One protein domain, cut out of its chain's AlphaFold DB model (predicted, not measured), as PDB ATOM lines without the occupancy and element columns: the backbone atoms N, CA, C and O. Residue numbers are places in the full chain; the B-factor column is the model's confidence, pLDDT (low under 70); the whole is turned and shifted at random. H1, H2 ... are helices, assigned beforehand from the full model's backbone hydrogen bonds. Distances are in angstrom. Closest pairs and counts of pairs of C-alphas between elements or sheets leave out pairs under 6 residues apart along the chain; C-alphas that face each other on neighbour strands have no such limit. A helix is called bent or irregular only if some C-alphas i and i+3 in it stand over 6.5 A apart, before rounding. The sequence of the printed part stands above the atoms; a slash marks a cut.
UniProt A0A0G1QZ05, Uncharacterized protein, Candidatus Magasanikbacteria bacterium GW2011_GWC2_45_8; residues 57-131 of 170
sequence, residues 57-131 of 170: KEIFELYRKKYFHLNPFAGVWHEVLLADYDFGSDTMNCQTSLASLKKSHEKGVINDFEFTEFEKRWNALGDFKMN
ATOM      1  N   LYS A  57     176.881 113.617 204.286       98.31
ATOM      2  CA  LYS A  57     177.230 113.295 202.902       98.31
ATOM      3  C   LYS A  57     176.127 112.496 202.206       98.31
ATOM      4  O   LYS A  57     175.637 112.932 201.170       98.31
ATOM      5  N   GLU A  58     175.693 111.384 202.796       98.19
ATOM      6  CA  GLU A  58     174.621 110.552 202.231       98.19
ATOM      7  C   GLU A  58     173.302 111.325 202.100       98.19
ATOM      8  O   GLU A  58     172.578 111.165 201.116       98.19
ATOM      9  N   ILE A  59     172.996 112.185 203.075       97.38
ATOM     10  CA  ILE A  59     171.767 112.985 203.099       97.38
ATOM     11  C   ILE A  59     171.748 114.001 201.957       97.38
ATOM     12  O   ILE A  59     170.771 114.071 201.209       97.38
ATOM     13  N   PHE A  60     172.818 114.775 201.787       97.81
ATOM     14  CA  PHE A  60     172.856 115.806 200.753       97.81
ATOM     15  C   PHE A  60     173.106 115.225 199.352       97.81
ATOM     16  O   PHE A  60     172.606 115.768 198.367       97.81
ATOM     17  N   GLU A  61     173.751 114.062 199.229       97.31
ATOM     18  CA  GLU A  61     173.754 113.285 197.981       97.31
ATOM     19  C   GLU A  61     172.341 112.807 197.603       97.31
ATOM     20  O   GLU A  61     171.929 112.932 196.446       97.31
ATOM     21  N   LEU A  62     171.564 112.310 198.573       94.44
ATOM     22  CA  LEU A  62     170.162 111.940 198.367       94.44
ATOM     23  C   LEU A  62     169.320 113.149 197.942       94.44
ATOM     24  O   LEU A  62     168.560 113.042 196.975       94.44
ATOM     25  N   TYR A  63     169.478 114.284 198.632       95.75
ATOM     26  CA  TYR A  63     168.800 115.537 198.304       95.75
ATOM     27  C   TYR A  63     169.058 115.930 196.847       95.75
ATOM     28  O   TYR A  63     168.119 116.020 196.059       95.75
ATOM     29  N   ARG A  64     170.327 116.061 196.449       97.19
ATOM     30  CA  ARG A  64     170.705 116.464 195.085       97.19
ATOM     31  C   ARG A  64     170.201 115.481 194.028       97.19
ATOM     32  O   ARG A  64     169.809 115.891 192.942       97.19
ATOM     33  N   LYS A  65     170.175 114.182 194.339       95.94
ATOM     34  CA  LYS A  65     169.737 113.146 193.393       95.94
ATOM     35  C   LYS A  65     168.223 113.093 193.204       95.94
ATOM     36  O   LYS A  65     167.767 112.811 192.100       95.94
ATOM     37  N   LYS A  66     167.439 113.270 194.270       92.81
ATOM     38  CA  LYS A  66     165.988 113.007 194.234       92.81
ATOM     39  C   LYS A  66     165.128 114.225 194.538       92.81
ATOM     40  O   LYS A  66     164.020 114.326 194.020       92.81
ATOM     41  N   TYR A  67     165.602 115.122 195.393       91.81
ATOM     42  CA  TYR A  67     164.794 116.154 196.043       91.81
ATOM     43  C   TYR A  67     165.258 117.573 195.692       91.81
ATOM     44  O   TYR A  67     164.764 118.527 196.278       91.81
ATOM     45  N   PHE A  68     166.158 117.723 194.713       93.81
ATOM     46  CA  PHE A  68     166.763 118.999 194.310       93.81
ATOM     47  C   PHE A  68     165.750 120.078 193.889       93.81
ATOM     48  O   PHE A  68     166.055 121.263 193.932       93.81
ATOM     49  N   HIS A  69     164.550 119.669 193.470       92.12
ATOM     50  CA  HIS A  69     163.451 120.566 193.105       92.12
ATOM     51  C   HIS A  69     162.724 121.157 194.326       92.12
ATOM     52  O   HIS A  69     161.882 122.039 194.176       92.12
ATOM     53  N   LEU A  70     163.014 120.660 195.531       92.62
ATOM     54  CA  LEU A  70     162.508 121.178 196.796       92.62
ATOM     55  C   LEU A  70     163.560 122.066 197.460       92.62
ATOM     56  O   LEU A  70     164.761 121.941 197.225       92.62
ATOM     57  N   ASN A  71     163.104 122.915 198.379       94.69
ATOM     58  CA  ASN A  71     164.000 123.576 199.317       94.69
ATOM     59  C   ASN A  71     164.790 122.517 200.132       94.69
ATOM     60  O   ASN A  71     164.151 121.582 200.621       94.69
ATOM     61  N   PRO A  72     166.121 122.647 200.321       95.12
ATOM     62  CA  PRO A  72     166.941 121.667 201.045       95.12
ATOM     63  C   PRO A  72     166.388 121.324 202.423       95.12
ATOM     64  O   PRO A  72     166.267 120.151 202.772       95.12
ATOM     65  N   PHE A  73     165.960 122.341 203.172       93.75
ATOM     66  CA  PHE A  73     165.348 122.140 204.475       93.75
ATOM     67  C   PHE A  73     164.073 121.294 204.347       93.75
ATOM     68  O   PHE A  73     163.948 120.244 204.964       93.75
ATOM     69  N   ALA A  74     163.143 121.676 203.470       90.06
ATOM     70  CA  ALA A  74     161.906 120.915 203.273       90.06
ATOM     71  C   ALA A  74     162.145 119.476 202.770       90.06
ATOM     72  O   ALA A  74     161.368 118.579 203.096       90.06
ATOM     73  N   GLY A  75     163.202 119.266 201.982       91.81
ATOM     74  CA  GLY A  75     163.520 117.985 201.362       91.81
ATOM     75  C   GLY A  75     164.201 116.979 202.289       91.81
ATOM     76  O   GLY A  75     163.983 115.785 202.099       91.81
ATOM     77  N   VAL A  76     165.022 117.434 203.248       93.56
ATOM     78  CA  VAL A  76     165.854 116.537 204.082       93.56
ATOM     79  C   VAL A  76     166.018 116.952 205.555       93.56
ATOM     80  O   VAL A  76     166.890 116.419 206.243       93.56
ATOM     81  N   TRP A  77     165.226 117.891 206.093       91.94
ATOM     82  CA  TRP A  77     165.405 118.317 207.494       91.94
ATOM     83  C   TRP A  77     165.267 117.173 208.500       91.94
ATOM     84  O   TRP A  77     165.948 117.182 209.521       91.94
ATOM     85  N   HIS A  78     164.394 116.201 208.230       92.25
ATOM     86  CA  HIS A  78     164.165 115.081 209.133       92.25
ATOM     87  C   HIS A  78     165.399 114.170 209.194       92.25
ATOM     88  O   HIS A  78     165.820 113.759 210.272       92.25
ATOM     89  N   GLU A  79     166.020 113.889 208.050       93.69
ATOM     90  CA  GLU A  79     167.262 113.129 207.971       93.69
ATOM     91  C   GLU A  79     168.425 113.871 208.636       93.69
ATOM     92  O   GLU A  79     169.180 113.246 209.374       93.69
ATOM     93  N   VAL A  80     168.544 115.189 208.427       95.81
ATOM     94  CA  VAL A  80     169.551 116.022 209.112       95.81
ATOM     95  C   VAL A  80     169.331 116.012 210.622       95.81
ATOM     96  O   VAL A  80     170.274 115.794 211.378       95.81
ATOM     97  N   LEU A  81     168.082 116.160 211.072       94.31
ATOM     98  CA  LEU A  81     167.746 116.055 212.486       94.31
ATOM     99  C   LEU A  81     168.223 114.721 213.058       94.31
ATOM    100  O   LEU A  81     168.816 114.721 214.128       94.31
ATOM    101  N   LEU A  82     167.970 113.603 212.366       95.50
ATOM    102  CA  LEU A  82     168.367 112.271 212.827       95.50
ATOM    103  C   LEU A  82     169.886 112.045 212.790       95.50
ATOM    104  O   LEU A  82     170.406 111.321 213.642       95.50
ATOM    105  N   ALA A  83     170.600 112.655 211.843       96.56
ATOM    106  CA  ALA A  83     172.060 112.602 211.776       96.56
ATOM    107  C   ALA A  83     172.714 113.217 213.021       96.56
ATOM    108  O   ALA A  83     173.658 112.645 213.558       96.56
ATOM    109  N   ASP A  84     172.159 114.327 213.510       96.12
ATOM    110  CA  ASP A  84     172.644 115.046 214.693       96.12
ATOM    111  C   ASP A  84     171.880 114.679 215.986       96.12
ATOM    112  O   ASP A  84     172.013 115.350 217.012       96.12
ATOM    113  N   TYR A  85     171.046 113.636 215.950       96.56
ATOM    114  CA  TYR A  85     170.209 113.223 217.076       96.56
ATOM    115  C   TYR A  85     170.991 112.419 218.114       96.56
ATOM    116  O   TYR A  85     171.701 111.471 217.775       96.56
ATOM    117  N   ASP A  86     170.786 112.727 219.393       94.75
ATOM    118  CA  ASP A  86     171.240 111.889 220.497       94.75
ATOM    119  C   ASP A  86     170.117 110.926 220.901       94.75
ATOM    120  O   ASP A  86     169.113 111.315 221.502       94.75
ATOM    121  N   PHE A  87     170.276 109.641 220.575       93.00
ATOM    122  CA  PHE A  87     169.295 108.614 220.943       93.00
ATOM    123  C   PHE A  87     169.277 108.279 222.434       93.00
ATOM    124  O   PHE A  87     168.287 107.715 222.891       93.00
ATOM    125  N   GLY A  88     170.343 108.576 223.182       90.62
ATOM    126  CA  GLY A  88     170.397 108.331 224.621       90.62
ATOM    127  C   GLY A  88     169.519 109.312 225.391       90.62
ATOM    128  O   GLY A  88     168.776 108.909 226.283       90.62
ATOM    129  N   SER A  89     169.568 110.591 225.013       91.00
ATOM    130  CA  SER A  89     168.726 111.646 225.593       91.00
ATOM    131  C   SER A  89     167.439 111.922 224.806       91.00
ATOM    132  O   SER A  89     166.605 112.719 225.237       91.00
ATOM    133  N   ASP A  90     167.251 111.228 223.685       92.69
ATOM    134  CA  ASP A  90     166.073 111.299 222.831       92.69
ATOM    135  C   ASP A  90     165.771 112.729 222.348       92.69
ATOM    136  O   ASP A  90     164.630 113.194 222.361       92.69
ATOM    137  N   THR A  91     166.811 113.448 221.919       95.19
ATOM    138  CA  THR A  91     166.699 114.848 221.504       95.19
ATOM    139  C   THR A  91     167.769 115.246 220.488       95.19
ATOM    140  O   THR A  91     168.858 114.683 220.428       95.19
ATOM    141  N   MET A  92     167.481 116.303 219.736       95.62
ATOM    142  CA  MET A  92     168.443 117.085 218.962       95.62
ATOM    143  C   MET A  92     168.296 118.561 219.346       95.62
ATOM    144  O   MET A  92     167.183 119.022 219.596       95.62
ATOM    145  N   ASN A  93     169.408 119.293 219.433       95.75
ATOM    146  CA  ASN A  93     169.427 120.739 219.673       95.75
ATOM    147  C   ASN A  93     169.830 121.489 218.394       95.75
ATOM    148  O   ASN A  93     170.858 121.172 217.790       95.75
ATOM    149  N   CYS A  94     169.052 122.507 218.013       95.19
ATOM    150  CA  CYS A  94     169.209 123.181 216.721       95.19
ATOM    151  C   CYS A  94     170.583 123.850 216.554       95.19
ATOM    152  O   CYS A  94     171.187 123.719 215.493       95.19
ATOM    153  N   GLN A  95     171.125 124.501 217.588       95.88
ATOM    154  CA  GLN A  95     172.452 125.136 217.506       95.88
ATOM    155  C   GLN A  95     173.586 124.116 217.396       95.88
ATOM    156  O   GLN A  95     174.548 124.316 216.653       95.88
ATOM    157  N   THR A  96     173.454 122.982 218.082       96.19
ATOM    158  CA  THR A  96     174.414 121.878 217.975       96.19
ATOM    159  C   THR A  96     174.406 121.285 216.564       96.19
ATOM    160  O   THR A  96     175.470 121.107 215.966       96.19
ATOM    161  N   SER A  97     173.218 121.056 215.996       97.00
ATOM    162  CA  SER A  97     173.068 120.608 214.605       97.00
ATOM    163  C   SER A  97     173.600 121.647 213.612       97.00
ATOM    164  O   SER A  97     174.339 121.304 212.690       97.00
ATOM    165  N   LEU A  98     173.355 122.942 213.837       97.62
ATOM    166  CA  LEU A  98     173.893 124.004 212.987       97.62
ATOM    167  C   LEU A  98     175.430 124.017 212.980       97.62
ATOM    168  O   LEU A  98     176.043 124.135 211.919       97.62
ATOM    169  N   ALA A  99     176.068 123.826 214.136       97.69
ATOM    170  CA  ALA A  99     177.522 123.707 214.223       97.69
ATOM    171  C   ALA A  99     178.057 122.462 213.480       97.69
ATOM    172  O   ALA A  99     179.120 122.521 212.857       97.69
ATOM    173  N   SER A 100     177.327 121.343 213.519       97.81
ATOM    174  CA  SER A 100     177.640 120.116 212.767       97.81
ATOM    175  C   SER A 100     177.539 120.329 211.249       97.81
ATOM    176  O   SER A 100     178.447 119.968 210.485       97.81
ATOM    177  N   LEU A 101     176.479 121.007 210.802       98.19
ATOM    178  CA  LEU A 101     176.282 121.405 209.409       98.19
ATOM    179  C   LEU A 101     177.372 122.369 208.938       98.19
ATOM    180  O   LEU A 101     177.942 122.149 207.874       98.19
ATOM    181  N   LYS A 102     177.753 123.361 209.751       98.44
ATOM    182  CA  LYS A 102     178.841 124.294 209.425       98.44
ATOM    183  C   LYS A 102     180.163 123.567 209.170       98.44
ATOM    184  O   LYS A 102     180.810 123.801 208.156       98.44
ATOM    185  N   LYS A 103     180.523 122.591 210.010       98.50
ATOM    186  CA  LYS A 103     181.710 121.743 209.773       98.50
ATOM    187  C   LYS A 103     181.611 120.940 208.476       98.50
ATOM    188  O   LYS A 103     182.626 120.617 207.865       98.50
ATOM    189  N   SER A 104     180.403 120.548 208.083       98.31
ATOM    190  CA  SER A 104     180.163 119.816 206.835       98.31
ATOM    191  C   SER A 104     180.283 120.740 205.622       98.31
ATOM    192  O   SER A 104     180.805 120.324 204.588       98.31
ATOM    193  N   HIS A 105     179.866 121.997 205.768       98.56
ATOM    194  CA  HIS A 105     180.009 123.059 204.772       98.56
ATOM    195  C   HIS A 105     181.475 123.414 204.538       98.56
ATOM    196  O   HIS A 105     181.952 123.327 203.411       98.56
ATOM    197  N   GLU A 106     182.230 123.651 205.611       98.50
ATOM    198  CA  GLU A 106     183.674 123.930 205.564       98.50
ATOM    199  C   GLU A 106     184.482 122.796 204.899       98.50
ATOM    200  O   GLU A 106     185.543 123.031 204.327       98.50
ATOM    201  N   LYS A 107     183.969 121.558 204.936       98.12
ATOM    202  CA  LYS A 107     184.561 120.378 204.281       98.12
ATOM    203  C   LYS A 107     184.070 120.145 202.845       98.12
ATOM    204  O   LYS A 107     184.457 119.149 202.237       98.12
ATOM    205  N   GLY A 108     183.190 120.996 202.318       98.06
ATOM    206  CA  GLY A 108     182.609 120.862 200.978       98.06
ATOM    207  C   GLY A 108     181.599 119.718 200.825       98.06
ATOM    208  O   GLY A 108     181.281 119.325 199.705       98.06
ATOM    209  N   VAL A 109     181.091 119.153 201.928       98.12
ATOM    210  CA  VAL A 109     180.050 118.109 201.886       98.12
ATOM    211  C   VAL A 109     178.712 118.712 201.462       98.12
ATOM    212  O   VAL A 109     177.991 118.126 200.649       98.12
ATOM    213  N   ILE A 110     178.406 119.898 201.985       97.88
ATOM    214  CA  ILE A 110     177.216 120.692 201.667       97.88
ATOM    215  C   ILE A 110     177.650 121.997 201.007       97.88
ATOM    216  O   ILE A 110     178.725 122.506 201.320       97.88
ATOM    217  N   ASN A 111     176.851 122.515 200.078       98.12
ATOM    218  CA  ASN A 111     177.133 123.794 199.422       98.12
ATOM    219  C   ASN A 111     176.515 124.975 200.192       98.12
ATOM    220  O   ASN A 111     175.741 124.780 201.130       98.12
ATOM    221  N   ASP A 112     176.847 126.197 199.776       98.44
ATOM    222  CA  ASP A 112     176.378 127.431 200.420       98.44
ATOM    223  C   ASP A 112     174.850 127.504 200.489       98.44
ATOM    224  O   ASP A 112     174.289 127.792 201.541       98.44
ATOM    225  N   PHE A 113     174.159 127.194 199.388       97.88
ATOM    226  CA  PHE A 113     172.697 127.250 199.335       97.88
ATOM    227  C   PHE A 113     172.049 126.277 200.330       97.88
ATOM    228  O   PHE A 113     171.160 126.658 201.091       97.88
ATOM    229  N   GLU A 114     172.517 125.032 200.354       98.12
ATOM    230  CA  GLU A 114     172.065 123.996 201.281       98.12
ATOM    231  C   GLU A 114     172.289 124.411 202.735       98.12
ATOM    232  O   GLU A 114     171.365 124.325 203.544       98.12
ATOM    233  N   PHE A 115     173.486 124.906 203.058       98.56
ATOM    234  CA  PHE A 115     173.818 125.362 204.403       98.56
ATOM    235  C   PHE A 115     172.961 126.558 204.829       98.56
ATOM    236  O   PHE A 115     172.311 126.502 205.874       98.56
ATOM    237  N   THR A 116     172.889 127.607 204.007       98.38
ATOM    238  CA  THR A 116     172.135 128.832 204.303       98.38
ATOM    239  C   THR A 116     170.647 128.555 204.516       98.38
ATOM    240  O   THR A 116     170.012 129.181 205.369       98.38
ATOM    241  N   GLU A 117     170.053 127.614 203.776       97.75
ATOM    242  CA  GLU A 117     168.645 127.279 203.984       97.75
ATOM    243  C   GLU A 117     168.393 126.633 205.351       97.75
ATOM    244  O   GLU A 117     167.395 126.983 205.987       97.75
ATOM    245  N   PHE A 118     169.298 125.780 205.839       97.62
ATOM    246  CA  PHE A 118     169.236 125.238 207.201       97.62
ATOM    247  C   PHE A 118     169.545 126.292 208.265       97.62
ATOM    248  O   PHE A 118     168.787 126.423 209.228       97.62
ATOM    249  N   GLU A 119     170.600 127.081 208.066       98.12
ATOM    250  CA  GLU A 119     171.028 128.149 208.970       98.12
ATOM    251  C   GLU A 119     169.879 129.104 209.299       98.12
ATOM    252  O   GLU A 119     169.595 129.342 210.470       98.12
ATOM    253  N   LYS A 120     169.135 129.568 208.286       96.81
ATOM    254  CA  LYS A 120     167.957 130.432 208.478       96.81
ATOM    255  C   LYS A 120     166.942 129.847 209.467       96.81
ATOM    256  O   LYS A 120     166.417 130.582 210.301       96.81
ATOM    257  N   ARG A 121     166.636 128.544 209.378       94.75
ATOM    258  CA  ARG A 121     165.594 127.906 210.208       94.75
ATOM    259  C   ARG A 121     166.125 127.558 211.591       94.75
ATOM    260  O   ARG A 121     165.428 127.799 212.570       94.75
ATOM    261  N   TRP A 122     167.340 127.023 211.691       94.62
ATOM    262  CA  TRP A 122     167.934 126.694 212.990       94.62
ATOM    263  C   TRP A 122     168.242 127.949 213.805       94.62
ATOM    264  O   TRP A 122     167.986 127.949 215.006       94.62
ATOM    265  N   ASN A 123     168.659 129.049 213.171       96.12
ATOM    266  CA  ASN A 123     168.797 130.338 213.852       96.12
ATOM    267  C   ASN A 123     167.453 130.888 214.335       96.12
ATOM    268  O   ASN A 123     167.380 131.386 215.454       96.12
ATOM    269  N   ALA A 124     166.384 130.760 213.543       94.75
ATOM    270  CA  ALA A 124     165.051 131.194 213.966       94.75
ATOM    271  C   ALA A 124     164.528 130.413 215.187       94.75
ATOM    272  O   ALA A 124     163.787 130.965 215.994       94.75
ATOM    273  N   LEU A 125     164.918 129.142 215.328       90.94
ATOM    274  CA  LEU A 125     164.561 128.312 216.479       90.94
ATOM    275  C   LEU A 125     165.511 128.501 217.678       90.94
ATOM    276  O   LEU A 125     165.125 128.207 218.806       90.94
ATOM    277  N   GLY A 126     166.732 129.005 217.484       92.38
ATOM    278  CA  GLY A 126     167.686 129.223 218.577       92.38
ATOM    279  C   GLY A 126     168.069 127.913 219.275       92.38
ATOM    280  O   GLY A 126     168.361 126.920 218.611       92.38
ATOM    281  N   ASP A 127     168.045 127.890 220.610       91.50
ATOM    282  CA  ASP A 127     168.421 126.728 221.439       91.50
ATOM    283  C   ASP A 127     167.338 125.644 221.548       91.50
ATOM    284  O   ASP A 127     167.380 124.765 222.420       91.50
ATOM    285  N   PHE A 128     166.356 125.686 220.652       92.56
ATOM    286  CA  PHE A 128     165.244 124.761 220.664       92.56
ATOM    287  C   PHE A 128     165.690 123.305 220.547       92.56
ATOM    288  O   PHE A 128     166.635 122.961 219.823       92.56
ATOM    289  N   LYS A 129     164.965 122.440 221.257       94.00
ATOM    290  CA  LYS A 129     165.188 120.999 221.279       94.00
ATOM    291  C   LYS A 129     164.013 120.284 220.636       94.00
ATOM    292  O   LYS A 129     162.861 120.601 220.913       94.00
ATOM    293  N   MET A 130     164.323 119.308 219.795       94.69
ATOM    294  CA  MET A 130     163.338 118.497 219.093       94.69
ATOM    295  C   MET A 130     163.571 117.017 219.369       94.69
ATOM    296  O   MET A 130     164.712 116.562 219.374       94.69
ATOM    297  N   ASN A 131     162.494 116.258 219.544       94.88
ATOM    298  CA  ASN A 131     162.530 114.802 219.654       94.88
ATOM    299  C   ASN A 131     161.718 114.134 218.541       94.88
ATOM    300  O   ASN A 131     160.710 114.662 218.072       94.88
TER     301      ASN A 131
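This is residues 57 to 131 of the 170 residues of an uncharacterized protein of Candidatus Magasanikbacteria bacterium GW2011_GWC2_45_8 (UniProt A0A0G1QZ05). Two helical hairpins pack crosswise, one over the other: H4, the longest helix, with H3 makes one, and H1 with H2 makes the other. The hairpins meet mainly where the first part of H2, residues 72 to 77, packs on residues 114 to 118 of H4, and near one end of the whole a short antiparallel pairing ties residues 92 to 93 to residues 129 to 130. The printed part has 75 residues with four named helices, H1 to H4 in chain order, and no named strand; the class is all helix. It is compact, with a radius of gyration of the C-alphas of 11.7 A, and spans 32 by 22 by 20 A.

H4, residues 112 to 125, is 20.0 A from first to last C-alpha; it begins with C-alpha 112 at (176.378, 127.431, 200.420) and ends with C-alpha 125 at (164.561, 128.312, 216.479). H3, residues 94 to 106, is 18.3 A long. H2, residues 72 to 83, is 15.0 A long and irregular, with C-alphas 75 and 78 8.3 A apart. H1, residues 57 to 67, is 14.5 A long and begins with C-alpha 57 at (177.230, 113.295, 202.902).

H4 and H3 form a helical hairpin and touch, the closest C-alphas being those of Trp 122 and Cys 94, 5.3 A apart. They run opposite ways at a shallow tilt of 14 degrees. H4 touches H2 with residues 114 to 118 alone, and H2 touches H4 with residues 72 to 77 alone; the closest C-alphas, those of Glu 114 and Pro 72, are 5.6 A apart. The lines of H2 and H4 are about perpendicular, only just, at 71 degrees. H2 and H3 are close but not clearly touching, with the C-alphas of Leu 81 and Ser 97 closest at 7.3 A. H1 and H2 form the other helical hairpin and touch, with the C-alphas of Tyr 67 and Gly 75 closest at 5.8 A; they run opposite ways at a shallow tilt of 30 degrees. H1 is only just apart from H3 and from H4, the closest C-alphas being 8.2 A apart in each case. In H1 and H3 every O i to N i+4 pair is within hydrogen-bond range; in H2 6 of 8 are, and in H4 9 of 10.

The two C-alphas farthest apart are those of His 69 and Gly 88, at 34.5 A. The links H1 to H2 and H3 to H4 are tight, the link H2 to H3 is short, and no link is long. The printed part has no cut. The mean pLDDT of the printed part is 95.6, and no printed residue is under 70.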